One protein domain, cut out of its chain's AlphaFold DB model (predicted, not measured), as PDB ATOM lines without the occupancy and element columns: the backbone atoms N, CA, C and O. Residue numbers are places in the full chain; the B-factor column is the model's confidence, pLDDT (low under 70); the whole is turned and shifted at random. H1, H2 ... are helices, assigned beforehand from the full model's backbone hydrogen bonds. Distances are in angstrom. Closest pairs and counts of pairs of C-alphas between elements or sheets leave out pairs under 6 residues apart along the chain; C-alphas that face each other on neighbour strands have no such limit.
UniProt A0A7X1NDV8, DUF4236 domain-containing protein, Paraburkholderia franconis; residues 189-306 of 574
ATOM      1  N   ALA A 189      98.508 105.649 131.159       91.88
ATOM      2  CA  ALA A 189      97.845 104.376 130.898       91.88
ATOM      3  C   ALA A 189      98.162 103.822 129.497       91.88
ATOM      4  O   ALA A 189      98.512 102.648 129.356       91.88
ATOM      5  N   ALA A 190      98.132 104.673 128.468       91.25
ATOM      6  CA  ALA A 190      98.461 104.300 127.095       91.25
ATOM      7  C   ALA A 190      99.915 103.829 126.952       91.25
ATOM      8  O   ALA A 190     100.189 102.783 126.356       91.25
ATOM      9  N   SER A 191     100.863 104.574 127.528       91.12
ATOM     10  CA  SER A 191     102.286 104.224 127.480       91.12
ATOM     11  C   SER A 191     102.596 102.939 128.258       91.12
ATOM     12  O   SER A 191     103.373 102.108 127.777       91.12
ATOM     13  N   ALA A 192     101.930 102.713 129.394       92.31
ATOM     14  CA  ALA A 192     102.023 101.466 130.147       92.31
ATOM     15  C   ALA A 192     101.477 100.272 129.349       92.31
ATOM     16  O   ALA A 192     102.162  99.253 129.232       92.31
ATOM     17  N   LEU A 193     100.294 100.401 128.737       93.12
ATOM     18  CA  LEU A 193      99.720  99.366 127.872       93.12
ATOM     19  C   LEU A 193     100.660  99.042 126.704       93.12
ATOM     20  O   LEU A 193     100.988  97.876 126.468       93.12
ATOM     21  N   MET A 194     101.172 100.067 126.019       91.75
ATOM     22  CA  MET A 194     102.108  99.895 124.909       91.75
ATOM     23  C   MET A 194     103.400  99.188 125.346       91.75
ATOM     24  O   MET A 194     103.891  98.313 124.629       91.75
ATOM     25  N   ALA A 195     103.945  99.516 126.520       92.25
ATOM     26  CA  ALA A 195     105.123  98.844 127.067       92.25
ATOM     27  C   ALA A 195     104.863  97.349 127.324       92.25
ATOM     28  O   ALA A 195     105.693  96.512 126.965       92.25
ATOM     29  N   ARG A 196     103.691  96.995 127.872       92.62
ATOM     30  CA  ARG A 196     103.301  95.596 128.126       92.62
ATOM     31  C   ARG A 196     103.082  94.810 126.835       92.62
ATOM     32  O   ARG A 196     103.554  93.681 126.732       92.62
ATOM     33  N   VAL A 197     102.455  95.417 125.829       91.69
ATOM     34  CA  VAL A 197     102.280  94.812 124.498       91.69
ATOM     35  C   VAL A 197     103.631  94.593 123.807       91.69
ATOM     36  O   VAL A 197     103.855  93.544 123.206       91.69
ATOM     37  N   ARG A 198     104.574  95.540 123.925       90.06
ATOM     38  CA  ARG A 198     105.940  95.391 123.386       90.06
ATOM     39  C   ARG A 198     106.764  94.332 124.120       90.06
ATOM     40  O   ARG A 198     107.630  93.720 123.503       90.06
ATOM     41  N   ALA A 199     106.487  94.102 125.401       89.12
ATOM     42  CA  ALA A 199     107.126  93.071 126.215       89.12
ATOM     43  C   ALA A 199     106.561  91.655 125.982       89.12
ATOM     44  O   ALA A 199     106.919  90.727 126.711       89.12
ATOM     45  N   TRP A 200     105.684  91.465 124.988       89.56
ATOM     46  CA  TRP A 200     105.144  90.152 124.649       89.56
ATOM     47  C   TRP A 200     106.270  89.150 124.333       89.56
ATOM     48  O   TRP A 200     107.174  89.470 123.552       89.56
ATOM     49  N   PRO A 201     106.248  87.935 124.916       89.00
ATOM     50  CA  PRO A 201     107.315  86.966 124.722       89.00
ATOM     51  C   PRO A 201     107.423  86.547 123.253       89.00
ATOM     52  O   PRO A 201     106.426  86.333 122.561       89.00
ATOM     53  N   SER A 202     108.657  86.389 122.777       86.44
ATOM     54  CA  SER A 202     108.919  85.889 121.432       86.44
ATOM     55  C   SER A 202     108.713  84.378 121.350       86.44
ATOM     56  O   SER A 202     109.005  83.625 122.279       86.44
ATOM     57  N   VAL A 203     108.204  83.933 120.202       86.25
ATOM     58  CA  VAL A 203     107.958  82.519 119.912       86.25
ATOM     59  C   VAL A 203     109.288  81.746 119.906       86.25
ATOM     60  O   VAL A 203     110.216  82.166 119.205       86.25
ATOM     61  N   PRO A 204     109.414  80.617 120.631       86.12
ATOM     62  CA  PRO A 204     110.639  79.826 120.616       86.12
ATOM     63  C   PRO A 204     110.862  79.171 119.244       86.12
ATOM     64  O   PRO A 204     109.931  78.695 118.592       86.12
ATOM     65  N   GLY A 205     112.120  79.134 118.799       86.25
ATOM     66  CA  GLY A 205     112.522  78.411 117.593       86.25
ATOM     67  C   GLY A 205     112.710  76.916 117.867       86.25
ATOM     68  O   GLY A 205     113.473  76.552 118.758       86.25
ATOM     69  N   PHE A 206     112.059  76.064 117.070       84.25
ATOM     70  CA  PHE A 206     112.109  74.596 117.204       84.25
ATOM     71  C   PHE A 206     113.151  73.918 116.307       84.25
ATOM     72  O   PHE A 206     113.462  72.749 116.499       84.25
ATOM     73  N   VAL A 207     113.721  74.657 115.354       87.75
ATOM     74  CA  VAL A 207     114.658  74.129 114.354       87.75
ATOM     75  C   VAL A 207     115.927  73.570 115.010       87.75
ATOM     76  O   VAL A 207     116.304  72.439 114.738       87.75
ATOM     77  N   GLY A 208     116.549  74.322 115.923       89.44
ATOM     78  CA  GLY A 208     117.770  73.890 116.619       89.44
ATOM     79  C   GLY A 208     117.594  72.600 117.438       89.44
ATOM     80  O   GLY A 208     118.339  71.653 117.204       89.44
ATOM     81  N   PRO A 209     116.605  72.524 118.355       90.12
ATOM     82  CA  PRO A 209     116.326  71.303 119.112       90.12
ATOM     83  C   PRO A 209     115.998  70.099 118.222       90.12
ATOM     84  O   PRO A 209     116.488  69.010 118.486       90.12
ATOM     85  N   LEU A 210     115.229  70.294 117.144       91.50
ATOM     86  CA  LEU A 210     114.916  69.230 116.189       91.50
ATOM     87  C   LEU A 210     116.185  68.693 115.508       91.50
ATOM     88  O   LEU A 210     116.408  67.487 115.499       91.50
ATOM     89  N   PHE A 211     117.045  69.574 114.983       93.25
ATOM     90  CA  PHE A 211     118.305  69.162 114.357       93.25
ATOM     91  C   PHE A 211     119.231  68.436 115.335       93.25
ATOM     92  O   PHE A 211     119.787  67.402 114.978       93.25
ATOM     93  N   ALA A 212     119.375  68.935 116.566       92.06
ATOM     94  CA  ALA A 212     120.189  68.279 117.588       92.06
ATOM     95  C   ALA A 212     119.643  66.886 117.946       92.06
ATOM     96  O   ALA A 212     120.413  65.944 118.109       92.06
ATOM     97  N   ALA A 213     118.318  66.740 118.013       91.94
ATOM     98  CA  ALA A 213     117.688  65.468 118.327       91.94
ATOM     99  C   ALA A 213     117.828  64.439 117.189       91.94
ATOM    100  O   ALA A 213     118.101  63.268 117.459       91.94
ATOM    101  N   LEU A 214     117.708  64.873 115.928       92.44
ATOM    102  CA  LEU A 214     117.964  64.038 114.748       92.44
ATOM    103  C   LEU A 214     119.447  63.663 114.618       92.44
ATOM    104  O   LEU A 214     119.760  62.516 114.309       92.44
ATOM    105  N   LEU A 215     120.361  64.596 114.909       93.75
ATOM    106  CA  LEU A 215     121.798  64.320 114.964       93.75
ATOM    107  C   LEU A 215     122.120  63.291 116.054       93.75
ATOM    108  O   LEU A 215     122.918  62.394 115.817       93.75
ATOM    109  N   GLY A 216     121.468  63.367 117.219       90.88
ATOM    110  CA  GLY A 216     121.589  62.349 118.266       90.88
ATOM    111  C   GLY A 216     121.130  60.963 117.798       90.88
ATOM    112  O   GLY A 216     121.841  59.986 118.021       90.88
ATOM    113  N   CYS A 217     120.022  60.883 117.049       90.75
ATOM    114  CA  CYS A 217     119.568  59.628 116.434       90.75
ATOM    115  C   CYS A 217     120.603  59.082 115.433       90.75
ATOM    116  O   CYS A 217     120.907  57.894 115.440       90.75
ATOM    117  N   PHE A 218     121.197  59.947 114.607       91.38
ATOM    118  CA  PHE A 218     122.257  59.552 113.674       91.38
ATOM    119  C   PHE A 218     123.522  59.056 114.396       91.38
ATOM    120  O   PHE A 218     124.090  58.032 114.026       91.38
ATOM    121  N   LEU A 219     123.944  59.739 115.465       90.62
ATOM    122  CA  LEU A 219     125.108  59.340 116.261       90.62
ATOM    123  C   LEU A 219     124.895  58.015 117.002       90.62
ATOM    124  O   LEU A 219     125.865  57.277 117.175       90.62
ATOM    125  N   MET A 220     123.654  57.685 117.385       87.38
ATOM    126  CA  MET A 220     123.332  56.349 117.900       87.38
ATOM    127  C   MET A 220     123.604  55.247 116.874       87.38
ATOM    128  O   MET A 220     124.040  54.170 117.267       87.38
ATOM    129  N   ALA A 221     123.368  55.514 115.586       84.75
ATOM    130  CA  ALA A 221     123.565  54.539 114.516       84.75
ATOM    131  C   ALA A 221     125.034  54.396 114.078       84.75
ATOM    132  O   ALA A 221     125.446  53.309 113.686       84.75
ATOM    133  N   VAL A 222     125.822  55.480 114.120       87.88
ATOM    134  CA  VAL A 222     127.171  55.520 113.513       87.88
ATOM    135  C   VAL A 222     128.314  55.464 114.529       87.88
ATOM    136  O   VAL A 222     129.380  54.950 114.202       87.88
ATOM    137  N   LEU A 223     128.133  56.009 115.739       86.69
ATOM    138  CA  LEU A 223     129.237  56.228 116.679       86.69
ATOM    139  C   LEU A 223     129.072  55.445 117.983       86.69
ATOM    140  O   LEU A 223     129.839  54.527 118.256       86.69
ATOM    141  N   SER A 224     128.110  55.836 118.819       86.44
ATOM    142  CA  SER A 224     127.812  55.128 120.060       86.44
ATOM    143  C   SER A 224     126.417  55.470 120.581       86.44
ATOM    144  O   SER A 224     125.993  56.629 120.630       86.44
ATOM    145  N   VAL A 225     125.711  54.426 121.018       86.19
ATOM    146  CA  VAL A 225     124.372  54.508 121.614       86.19
ATOM    147  C   VAL A 225     124.309  55.500 122.787       86.19
ATOM    148  O   VAL A 225     123.469  56.397 122.732       86.19
ATOM    149  N   PRO A 226     125.188  55.441 123.814       89.38
ATOM    150  CA  PRO A 226     125.074  56.348 124.959       89.38
ATOM    151  C   PRO A 226     125.258  57.823 124.579       89.38
ATOM    152  O   PRO A 226     124.570  58.688 125.124       89.38
ATOM    153  N   VAL A 227     126.134  58.131 123.614       89.12
ATOM    154  CA  VAL A 227     126.367  59.512 123.161       89.12
ATOM    155  C   VAL A 227     125.152  60.050 122.406       89.12
ATOM    156  O   VAL A 227     124.728  61.182 122.651       89.12
ATOM    157  N   GLY A 228     124.553  59.247 121.524       88.31
ATOM    158  CA  GLY A 228     123.348  59.662 120.809       88.31
ATOM    159  C   GLY A 228     122.115  59.781 121.719       88.31
ATOM    160  O   GLY A 228     121.392  60.772 121.613       88.31
ATOM    161  N   GLN A 229     121.924  58.867 122.685       88.94
ATOM    162  CA  GLN A 229     120.853  58.972 123.692       88.94
ATOM    163  C   GLN A 229     120.974  60.253 124.523       88.94
ATOM    164  O   GLN A 229     119.979  60.958 124.718       88.94
ATOM    165  N   ALA A 230     122.187  60.587 124.976       92.12
ATOM    166  CA  ALA A 230     122.436  61.799 125.750       92.12
ATOM    167  C   ALA A 230     122.078  63.068 124.958       92.12
ATOM    168  O   ALA A 230     121.387  63.951 125.477       92.12
ATOM    169  N   LEU A 231     122.484  63.150 123.684       92.50
ATOM    170  CA  LEU A 231     122.210  64.316 122.840       92.50
ATOM    171  C   LEU A 231     120.712  64.468 122.527       92.50
ATOM    172  O   LEU A 231     120.168  65.571 122.638       92.50
ATOM    173  N   THR A 232     120.025  63.373 122.190       91.62
ATOM    174  CA  THR A 232     118.579  63.387 121.917       91.62
ATOM    175  C   THR A 232     117.773  63.735 123.172       91.62
ATOM    176  O   THR A 232     116.872  64.576 123.108       91.62
ATOM    177  N   GLY A 233     118.127  63.167 124.331       91.44
ATOM    178  CA  GLY A 233     117.491  63.472 125.615       91.44
ATOM    179  C   GLY A 233     117.665  64.934 126.038       91.44
ATOM    180  O   GLY A 233     116.696  65.589 126.441       91.44
ATOM    181  N   PHE A 234     118.870  65.489 125.875       93.75
ATOM    182  CA  PHE A 234     119.136  66.905 126.140       93.75
ATOM    183  C   PHE A 234     118.332  67.825 125.208       93.75
ATOM    184  O   PHE A 234     117.718  68.791 125.669       93.75
ATOM    185  N   ALA A 235     118.277  67.512 123.910       92.00
ATOM    186  CA  ALA A 235     117.544  68.305 122.926       92.00
ATOM    187  C   ALA A 235     116.029  68.348 123.208       92.00
ATOM    188  O   ALA A 235     115.423  69.425 123.161       92.00
ATOM    189  N   LEU A 236     115.426  67.206 123.567       90.69
ATOM    190  CA  LEU A 236     114.016  67.119 123.969       90.69
ATOM    191  C   LEU A 236     113.746  67.895 125.264       90.69
ATOM    192  O   LEU A 236     112.804  68.689 125.318       90.69
ATOM    193  N   SER A 237     114.604  67.734 126.275       91.62
ATOM    194  CA  SER A 237     114.475  68.435 127.561       91.62
ATOM    195  C   SER A 237     114.572  69.954 127.389       91.62
ATOM    196  O   SER A 237     113.753  70.708 127.921       91.62
ATOM    197  N   TYR A 238     115.521  70.423 126.574       92.56
ATOM    198  CA  TYR A 238     115.694  71.840 126.260       92.56
ATOM    199  C   TYR A 238     114.509  72.419 125.468       92.56
ATOM    200  O   TYR A 238     114.039  73.524 125.760       92.56
ATOM    201  N   GLY A 239     113.988  71.671 124.487       89.94
ATOM    202  CA  GLY A 239     112.789  72.044 123.729       89.94
ATOM    203  C   GLY A 239     111.534  72.128 124.607       89.94
ATOM    204  O   GLY A 239     110.780  73.106 124.523       89.94
ATOM    205  N   GLY A 240     111.352  71.154 125.504       90.12
ATOM    206  CA  GLY A 240     110.285  71.133 126.505       90.12
ATOM    207  C   GLY A 240     110.369  72.322 127.463       90.12
ATOM    208  O   GLY A 240     109.395  73.063 127.612       90.12
ATOM    209  N   TYR A 241     111.553  72.592 128.021       92.88
ATOM    210  CA  TYR A 241     111.799  73.747 128.890       92.88
ATOM    211  C   TYR A 241     111.490  75.087 128.200       92.88
ATOM    212  O   TYR A 241     110.823  75.954 128.775       92.88
ATOM    213  N   LYS A 242     111.922  75.279 126.944       90.94
ATOM    214  CA  LYS A 242     111.608  76.501 126.178       90.94
ATOM    215  C   LYS A 242     110.114  76.665 125.920       90.94
ATOM    216  O   LYS A 242     109.603  77.780 126.010       90.94
ATOM    217  N   THR A 243     109.416  75.573 125.629       89.69
ATOM    218  CA  THR A 243     107.965  75.589 125.415       89.69
ATOM    219  C   THR A 243     107.235  75.937 126.710       89.69
ATOM    220  O   THR A 243     106.429  76.866 126.731       89.69
ATOM    221  N   PHE A 244     107.575  75.271 127.815       90.56
ATOM    222  CA  PHE A 244     106.979  75.521 129.126       90.56
ATOM    223  C   PHE A 244     107.237  76.952 129.621       90.56
ATOM    224  O   PHE A 244     106.312  77.655 130.028       90.56
ATOM    225  N   SER A 245     108.482  77.428 129.524       91.31
ATOM    226  CA  SER A 245     108.842  78.794 129.925       91.31
ATOM    227  C   SER A 245     108.151  79.862 129.073       91.31
ATOM    228  O   SER A 245     107.719  80.878 129.619       91.31
ATOM    229  N   PHE A 246     107.985  79.635 127.764       91.19
ATOM    230  CA  PHE A 246     107.194  80.511 126.897       91.19
ATOM    231  C   PHE A 246     105.721  80.541 127.317       91.19
ATOM    232  O   PHE A 246     105.170  81.626 127.481       91.19
ATOM    233  N   MET A 247     105.096  79.380 127.548       89.69
ATOM    234  CA  MET A 247     103.687  79.297 127.955       89.69
ATOM    235  C   MET A 247     103.441  79.994 129.299       89.69
ATOM    236  O   MET A 247     102.487  80.762 129.427       89.69
ATOM    237  N   ARG A 248     104.348  79.820 130.270       92.12
ATOM    238  CA  ARG A 248     104.290  80.523 131.560       92.12
ATOM    239  C   ARG A 248     104.414  82.039 131.391       92.12
ATOM    240  O   ARG A 248     103.593  82.778 131.923       92.12
ATOM    241  N   LYS A 249     105.409  82.514 130.628       91.50
ATOM    242  CA  LYS A 249     105.593  83.953 130.353       91.50
ATOM    243  C   LYS A 249     104.391  84.542 129.621       91.50
ATOM    244  O   LYS A 249     103.939  85.620 129.976       91.50
ATOM    245  N   LYS A 250     103.842  83.816 128.647       90.75
ATOM    246  CA  LYS A 250     102.653  84.219 127.893       90.75
ATOM    247  C   LYS A 250     101.437  84.396 128.799       90.75
ATOM    248  O   LYS A 250     100.740  85.394 128.655       90.75
ATOM    249  N   ALA A 251     101.194  83.470 129.728       89.44
ATOM    250  CA  ALA A 251     100.084  83.580 130.676       89.44
ATOM    251  C   ALA A 251     100.206  84.846 131.543       89.44
ATOM    252  O   ALA A 251      99.269  85.642 131.603       89.44
ATOM    253  N   VAL A 252     101.394  85.084 132.114       92.06
ATOM    254  CA  VAL A 252     101.679  86.280 132.928       92.06
ATOM    255  C   VAL A 252     101.540  87.565 132.105       92.06
ATOM    256  O   VAL A 252     100.848  88.493 132.516       92.06
ATOM    257  N   SER A 253     102.144  87.625 130.914       90.62
ATOM    258  CA  SER A 253     102.043  88.787 130.023       90.62
ATOM    259  C   SER A 253     100.609  89.043 129.560       90.62
ATOM    260  O   SER A 253     100.208  90.196 129.446       90.62
ATOM    261  N   SER A 254      99.817  87.995 129.313       90.62
ATOM    262  CA  SER A 254      98.417  88.139 128.914       90.62
ATOM    263  C   SER A 254      97.580  88.775 130.015       90.62
ATOM    264  O   SER A 254      96.768  89.642 129.705       90.62
ATOM    265  N   GLN A 255      97.767  88.370 131.270       92.12
ATOM    266  CA  GLN A 255      97.075  88.987 132.398       92.12
ATOM    267  C   GLN A 255      97.527  90.440 132.594       92.12
ATOM    268  O   GLN A 255      96.696  91.341 132.644       92.12
ATOM    269  N   ALA A 256      98.837  90.685 132.561       91.62
ATOM    270  CA  ALA A 256      99.412  92.020 132.694       91.62
ATOM    271  C   ALA A 256      98.951  93.010 131.602       91.62
ATOM    272  O   ALA A 256      98.956  94.220 131.830       91.62
ATOM    273  N   ILE A 257      98.603  92.517 130.407       92.62
ATOM    274  CA  ILE A 257      98.018  93.318 129.321       92.62
ATOM    275  C   ILE A 257      96.523  93.544 129.546       92.62
ATOM    276  O   ILE A 257      96.054  94.644 129.275       92.62
ATOM    277  N   LYS A 258      95.782  92.549 130.054       91.88
ATOM    278  CA  LYS A 258      94.364  92.716 130.414       91.88
ATOM    279  C   LYS A 258      94.192  93.811 131.464       91.88
ATOM    280  O   LYS A 258      93.457  94.755 131.208       91.88
ATOM    281  N   GLU A 259      94.960  93.749 132.550       93.88
ATOM    282  CA  GLU A 259      94.953  94.759 133.619       93.88
ATOM    283  C   GLU A 259      95.302  96.159 133.081       93.88
ATOM    284  O   GLU A 259      94.612  97.139 133.358       93.88
ATOM    285  N   ALA A 260      96.343  96.266 132.246       92.81
ATOM    286  CA  ALA A 260      96.720  97.541 131.635       92.81
ATOM    287  C   ALA A 260      95.649  98.072 130.665       92.81
ATOM    288  O   ALA A 260      95.442  99.280 130.572       92.81
ATOM    289  N   ASN A 261      94.962  97.183 129.945       93.12
ATOM    290  CA  ASN A 261      93.883  97.550 129.038       93.12
ATOM    291  C   ASN A 261      92.628  97.988 129.804       93.12
ATOM    292  O   ASN A 261      91.995  98.951 129.394       93.12
ATOM    293  N   GLU A 262      92.283  97.338 130.915       94.00
ATOM    294  CA  GLU A 262      91.197  97.770 131.806       94.00
ATOM    295  C   GLU A 262      91.487  99.149 132.403       94.00
ATOM    296  O   GLU A 262      90.627 100.030 132.366       94.00
ATOM    297  N   TRP A 263      92.722  99.386 132.857       92.75
ATOM    298  CA  TRP A 263      93.127 100.706 133.335       92.75
ATOM    299  C   TRP A 263      93.034 101.770 132.233       92.75
ATOM    300  O   TRP A 263      92.477 102.842 132.462       92.75
ATOM    301  N   PHE A 264      93.496 101.463 131.017       93.50
ATOM    302  CA  PHE A 264      93.368 102.351 129.858       93.50
ATOM    303  C   PHE A 264      91.902 102.671 129.541       93.50
ATOM    304  O   PHE A 264      91.547 103.839 129.414       93.50
ATOM    305  N   GLN A 265      91.038 101.655 129.497       92.19
ATOM    306  CA  GLN A 265      89.602 101.821 129.257       92.19
ATOM    307  C   GLN A 265      88.929 102.659 130.350       92.19
ATOM    308  O   GLN A 265      88.088 103.493 130.039       92.19
ATOM    309  N   SER A 266      89.353 102.533 131.613       93.19
ATOM    310  CA  SER A 266      88.810 103.342 132.718       93.19
ATOM    311  C   SER A 266      89.038 104.853 132.549       93.19
ATOM    312  O   SER A 266      88.302 105.666 133.111       93.19
ATOM    313  N   LYS A 267      90.062 105.245 131.781       90.81
ATOM    314  CA  LYS A 267      90.436 106.644 131.514       90.81
ATOM    315  C   LYS A 267      90.014 107.122 130.122       90.81
ATOM    316  O   LYS A 267      90.128 108.313 129.833       90.81
ATOM    317  N   LEU A 268      89.538 106.218 129.271       92.56
ATOM    318  CA  LEU A 268      89.177 106.489 127.887       92.56
ATOM    319  C   LEU A 268      87.743 107.015 127.787       92.56
ATOM    320  O   LEU A 268      86.841 106.558 128.480       92.56
ATOM    321  N   THR A 269      87.539 107.986 126.903       88.62
ATOM    322  CA  THR A 269      86.217 108.550 126.578       88.62
ATOM    323  C   THR A 269      85.895 108.334 125.113       88.62
ATOM    324  O   THR A 269      84.809 107.879 124.778       88.62
ATOM    325  N   VAL A 270      86.860 108.649 124.247       89.69
ATOM    326  CA  VAL A 270      86.761 108.482 122.798       89.69
ATOM    327  C   VAL A 270      88.069 107.877 122.302       89.69
ATOM    328  O   VAL A 270      89.153 108.376 122.615       89.69
ATOM    329  N   GLU A 271      87.964 106.789 121.545       89.94
ATOM    330  CA  GLU A 271      89.090 106.156 120.859       89.94
ATOM    331  C   GLU A 271      89.120 106.667 119.417       89.94
ATOM    332  O   GLU A 271      88.227 106.344 118.639       89.94
ATOM    333  N   VAL A 272      90.110 107.501 119.083       88.38
ATOM    334  CA  VAL A 272      90.341 107.963 117.704       88.38
ATOM    335  C   VAL A 272      91.400 107.074 117.061       88.38
ATOM    336  O   VAL A 272      91.165 106.456 116.030       88.38
ATOM    337  N   THR A 273      92.543 106.922 117.733       88.50
ATOM    338  CA  THR A 273      93.599 106.012 117.286       88.50
ATOM    339  C   THR A 273      93.357 104.594 117.809       88.50
ATOM    340  O   THR A 273      93.113 104.434 119.010       88.50
ATOM    341  N   PRO A 274      93.512 103.546 116.977       86.62
ATOM    342  CA  PRO A 274      93.424 102.164 117.434       86.62
ATOM    343  C   PRO A 274      94.419 101.867 118.560       86.62
ATOM    344  O   PRO A 274      95.630 102.056 118.410       86.62
ATOM    345  N   ARG A 275      93.925 101.345 119.685       84.38
ATOM    346  CA  ARG A 275      94.775 100.991 120.825       84.38
ATOM    347  C   ARG A 275      95.869  99.970 120.470       84.38
ATOM    348  O   ARG A 275      95.666  99.083 119.631       84.38
ATOM    349  N   PRO A 276      97.016 100.001 121.173       81.56
ATOM    350  CA  PRO A 276      98.060  98.998 121.017       81.56
ATOM    351  C   PRO A 276      97.532  97.593 121.333       81.56
ATOM    352  O   PRO A 276      97.176  97.290 122.470       81.56
ATOM    353  N   ALA A 277      97.525  96.712 120.335       82.19
ATOM    354  CA  ALA A 277      97.103  95.323 120.483       82.19
ATOM    355  C   ALA A 277      98.228  94.352 120.108       82.19
ATOM    356  O   ALA A 277      99.088  94.636 119.267       82.19
ATOM    357  N   ILE A 278      98.210  93.168 120.724       80.00
ATOM    358  CA  ILE A 278      99.090  92.070 120.323       80.00
ATOM    359  C   ILE A 278      98.693  91.674 118.902       80.00
ATOM    360  O   ILE A 278      97.527  91.393 118.621       80.00
ATOM    361  N   ARG A 279      99.667  91.622 117.992       69.19
ATOM    362  CA  ARG A 279      99.425  91.088 116.650       69.19
ATOM    363  C   ARG A 279      99.016  89.629 116.797       69.19
ATOM    364  O   ARG A 279      99.822  88.840 117.282       69.19
ATOM    365  N   SER A 280      97.800  89.286 116.371       59.22
ATOM    366  CA  SER A 280      97.322  87.902 116.317       59.22
ATOM    367  C   SER A 280      98.310  87.069 115.494       59.22
ATOM    368  O   SER A 280      98.353  87.141 114.264       59.22
ATOM    369  N   SER A 281      99.206  86.362 116.179       61.56
ATOM    370  CA  SER A 281     100.144  85.425 115.577       61.56
ATOM    371  C   SER A 281      99.588  84.044 115.833       61.56
ATOM    372  O   SER A 281      99.354  83.712 116.992       61.56
ATOM    373  N   ASN A 282      99.382  83.240 114.790       59.41
ATOM    374  CA  ASN A 282      98.880  81.887 114.986       59.41
ATOM    375  C   ASN A 282      99.771  81.131 115.986       59.41
ATOM    376  O   ASN A 282     100.941  80.844 115.713       59.41
ATOM    377  N   ASP A 283      99.204  80.837 117.154       69.50
ATOM    378  CA  ASP A 283      99.869  80.198 118.283       69.50
ATOM    379  C   ASP A 283     100.051  78.698 118.026       69.50
ATOM    380  O   ASP A 283      99.462  77.838 118.672       69.50
ATOM    381  N   TYR A 284     100.908  78.357 117.067       81.00
ATOM    382  CA  TYR A 284     101.254  76.969 116.757       81.00
ATOM    383  C   TYR A 284     102.386  76.432 117.634       81.00
ATOM    384  O   TYR A 284     103.041  75.472 117.251       81.00
ATOM    385  N   VAL A 285     102.686  77.051 118.779       85.00
ATOM    386  CA  VAL A 285     103.832  76.654 119.615       85.00
ATOM    387  C   VAL A 285     103.645  75.248 120.167       85.00
ATOM    388  O   VAL A 285     104.528  74.415 119.993       85.00
ATOM    389  N   ALA A 286     102.477  74.959 120.747       83.81
ATOM    390  CA  ALA A 286     102.147  73.622 121.234       83.81
ATOM    391  C   ALA A 286     102.104  72.597 120.088       83.81
ATOM    392  O   ALA A 286     102.668  71.516 120.211       83.81
ATOM    393  N   LEU A 287     101.520  72.971 118.941       86.62
ATOM    394  CA  LEU A 287     101.456  72.116 117.753       86.62
ATOM    395  C   LEU A 287     102.855  71.795 117.198       86.62
ATOM    396  O   LEU A 287     103.141  70.650 116.873       86.62
ATOM    397  N   LYS A 288     103.744  72.791 117.103       86.69
ATOM    398  CA  LYS A 288     105.128  72.614 116.640       86.69
ATOM    399  C   LYS A 288     105.956  71.807 117.628       86.69
ATOM    400  O   LYS A 288     106.746  70.982 117.189       86.69
ATOM    401  N   ALA A 289     105.762  72.022 118.929       87.50
ATOM    402  CA  ALA A 289     106.393  71.212 119.962       87.50
ATOM    403  C   ALA A 289     105.961  69.744 119.833       87.50
ATOM    404  O   ALA A 289     106.824  68.873 119.734       87.50
ATOM    405  N   ALA A 290     104.653  69.486 119.723       88.25
ATOM    406  CA  ALA A 290     104.103  68.148 119.520       88.25
ATOM    407  C   ALA A 290     104.634  67.506 118.231       88.25
ATOM    408  O   ALA A 290     105.211  66.429 118.291       88.25
ATOM    409  N   ALA A 291     104.555  68.204 117.093       89.31
ATOM    410  CA  ALA A 291     105.069  67.709 115.816       89.31
ATOM    411  C   ALA A 291     106.575  67.411 115.874       89.31
ATOM    412  O   ALA A 291     107.011  66.373 115.386       89.31
ATOM    413  N   SER A 292     107.368  68.286 116.505       87.06
ATOM    414  CA  SER A 292     108.799  68.038 116.687       87.06
ATOM    415  C   SER A 292     109.044  66.795 117.535       87.06
ATOM    416  O   SER A 292     109.840  65.960 117.131       87.06
ATOM    417  N   ALA A 293     108.310  66.611 118.638       88.19
ATOM    418  CA  ALA A 293     108.428  65.433 119.490       88.19
ATOM    419  C   ALA A 293     108.031  64.142 118.755       88.19
ATOM    420  O   ALA A 293     108.733  63.142 118.877       88.19
ATOM    421  N   THR A 294     106.963  64.169 117.948       91.88
ATOM    422  CA  THR A 294     106.532  63.027 117.127       91.88
ATOM    423  C   THR A 294     107.589  62.635 116.097       91.88
ATOM    424  O   THR A 294     107.896  61.455 115.965       91.88
ATOM    425  N   VAL A 295     108.185  63.611 115.399       92.06
ATOM    426  CA  VAL A 295     109.265  63.352 114.429       92.06
ATOM    427  C   VAL A 295     110.478  62.735 115.121       92.06
ATOM    428  O   VAL A 295     111.026  61.753 114.627       92.06
ATOM    429  N   THR A 296     110.875  63.259 116.283       89.31
ATOM    430  CA  THR A 296     111.987  62.684 117.047       89.31
ATOM    431  C   THR A 296     111.680  61.263 117.510       89.31
ATOM    432  O   THR A 296     112.532  60.391 117.388       89.31
ATOM    433  N   ALA A 297     110.467  61.005 118.010       90.75
ATOM    434  CA  ALA A 297     110.056  59.675 118.450       90.75
ATOM    435  C   ALA A 297     110.085  58.665 117.293       90.75
ATOM    436  O   ALA A 297     110.635  57.578 117.446       90.75
ATOM    437  N   ALA A 298     109.574  59.047 116.119       92.00
ATOM    438  CA  ALA A 298     109.633  58.218 114.919       92.00
ATOM    439  C   ALA A 298     111.081  57.927 114.487       92.00
ATOM    440  O   ALA A 298     111.396  56.788 114.151       92.00
ATOM    441  N   ALA A 299     111.971  58.923 114.547       90.12
ATOM    442  CA  ALA A 299     113.387  58.744 114.233       90.12
ATOM    443  C   ALA A 299     114.083  57.787 115.215       90.12
ATOM    444  O   ALA A 299     114.813  56.901 114.782       90.12
ATOM    445  N   VAL A 300     113.810  57.915 116.519       89.50
ATOM    446  CA  VAL A 300     114.337  57.000 117.545       89.50
ATOM    447  C   VAL A 300     113.844  55.572 117.299       89.50
ATOM    448  O   VAL A 300     114.652  54.645 117.263       89.50
ATOM    449  N   ILE A 301     112.543  55.385 117.056       89.44
ATOM    450  CA  ILE A 301     111.959  54.069 116.748       89.44
ATOM    451  C   ILE A 301     112.610  53.469 115.495       89.44
ATOM    452  O   ILE A 301     113.035  52.318 115.518       89.44
ATOM    453  N   TYR A 302     112.756  54.256 114.425       89.12
ATOM    454  CA  TYR A 302     113.413  53.814 113.195       89.12
ATOM    455  C   TYR A 302     114.864  53.379 113.440       89.12
ATOM    456  O   TYR A 302     115.268  52.322 112.960       89.12
ATOM    457  N   THR A 303     115.635  54.140 114.226       85.75
ATOM    458  CA  THR A 303     117.019  53.761 114.553       85.75
ATOM    459  C   THR A 303     117.105  52.449 115.329       85.75
ATOM    460  O   THR A 303     117.989  51.653 115.039       85.75
ATOM    461  N   ILE A 304     116.166  52.188 116.244       82.75
ATOM    462  CA  ILE A 304     116.112  50.932 117.009       82.75
ATOM    463  C   ILE A 304     115.769  49.741 116.098       82.75
ATOM    464  O   ILE A 304     116.324  48.661 116.270       82.75
ATOM    465  N   ILE A 305     114.871  49.933 115.124       86.06
ATOM    466  CA  ILE A 305     114.429  48.867 114.209       86.06
ATOM    467  C   ILE A 305     115.495  48.535 113.155       86.06
ATOM    468  O   ILE A 305     115.717  47.363 112.869       86.06
ATOM    469  N   VAL A 306     116.123  49.548 112.547       84.44
ATOM    470  CA  VAL A 306     117.040  49.365 111.401       84.44
ATOM    471  C   VAL A 306     118.461  49.018 111.829       84.44
ATOM    472  O   VAL A 306     119.158  48.314 111.102       84.44
TER     473      VAL A 306
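This is residues 189 to 306 of the 574 residues of the protein "DUF4236 domain-containing protein" of Paraburkholderia franconis (UniProt A0A7X1NDV8). One long helix, H3, runs almost the whole length of a thin rod; H2 and H4 are side by side with its first part as a three-helix bundle, and the short H1 packs on its last part. From the far end of H3 a long link, residues 268 to 284, folds back to H4, and its residues 269 to 274 stick out free. The printed part has 118 residues, with four named helices in the order H1, H2, H3, H4 and no named strand, and its class is all helix. It is extended, with a radius of gyration of the C-alphas of 20.8 A, and the C-alphas span 68 by 19 by 15 A.

H3, residues 225 to 267, is the hub and touches the three other helices. H2, residues 207 to 222, touches residues 225 to 239 of H3 alone, and the closest C-alphas, those of Gly 216 and Gly 228, are 4.1 A apart. H2 and H3 form a helical hairpin and run opposite ways at a shallow tilt of 11 degrees. H4, residues 285 to 306, touches H3 through its residues 285 to 293 and residues 236 to 243 of H3 alone; the closest C-alphas, those of Thr 243 and Ala 289, are 7.2 A apart. H3 and H4 also form a helical hairpin, opposite ways at a shallow tilt of 8 degrees. H2 and H4 touch and run the same way at a shallow tilt of 7 degrees, with the C-alphas of Cys 217 and Val 300 closest at 6.0 A. H2, H3 and H4 are an up and down bundle, each helix running against the one before it. H1, residues 189 to 198, touches residues 253 to 267 of H3 alone, opposite ways at a shallow tilt of 15 degrees; the closest C-alphas, those of Ala 189 and Phe 264, are 5.0 A apart. H1 is apart from H2 and from H4. In H1, H2, H3 and H4 every O i to N i+4 pair is within hydrogen-bond range.

H3 has 43 residues and measures 63.0 A from C-alpha 225 at (124.372, 54.508, 121.614) to C-alpha 267 at (90.436, 106.644, 131.514). H4 measures 31.4 A and ends at C-alpha 306 at (117.040, 49.365, 111.401). H2 measures 22.4 A. H1 measures 14.2 A and begins at C-alpha 189 at (97.845, 104.376, 130.898).

The two C-alphas farthest apart, those of Leu 223 and Thr 269, are 68.5 A apart. The printed part has no cut. The link from H2 to H3 is tight, that from H1 to H2 is short, and that from H3 to H4 is long, with 17 residues. The mean pLDDT of the printed part is 88.6, and residues 279 to 283 are under 70.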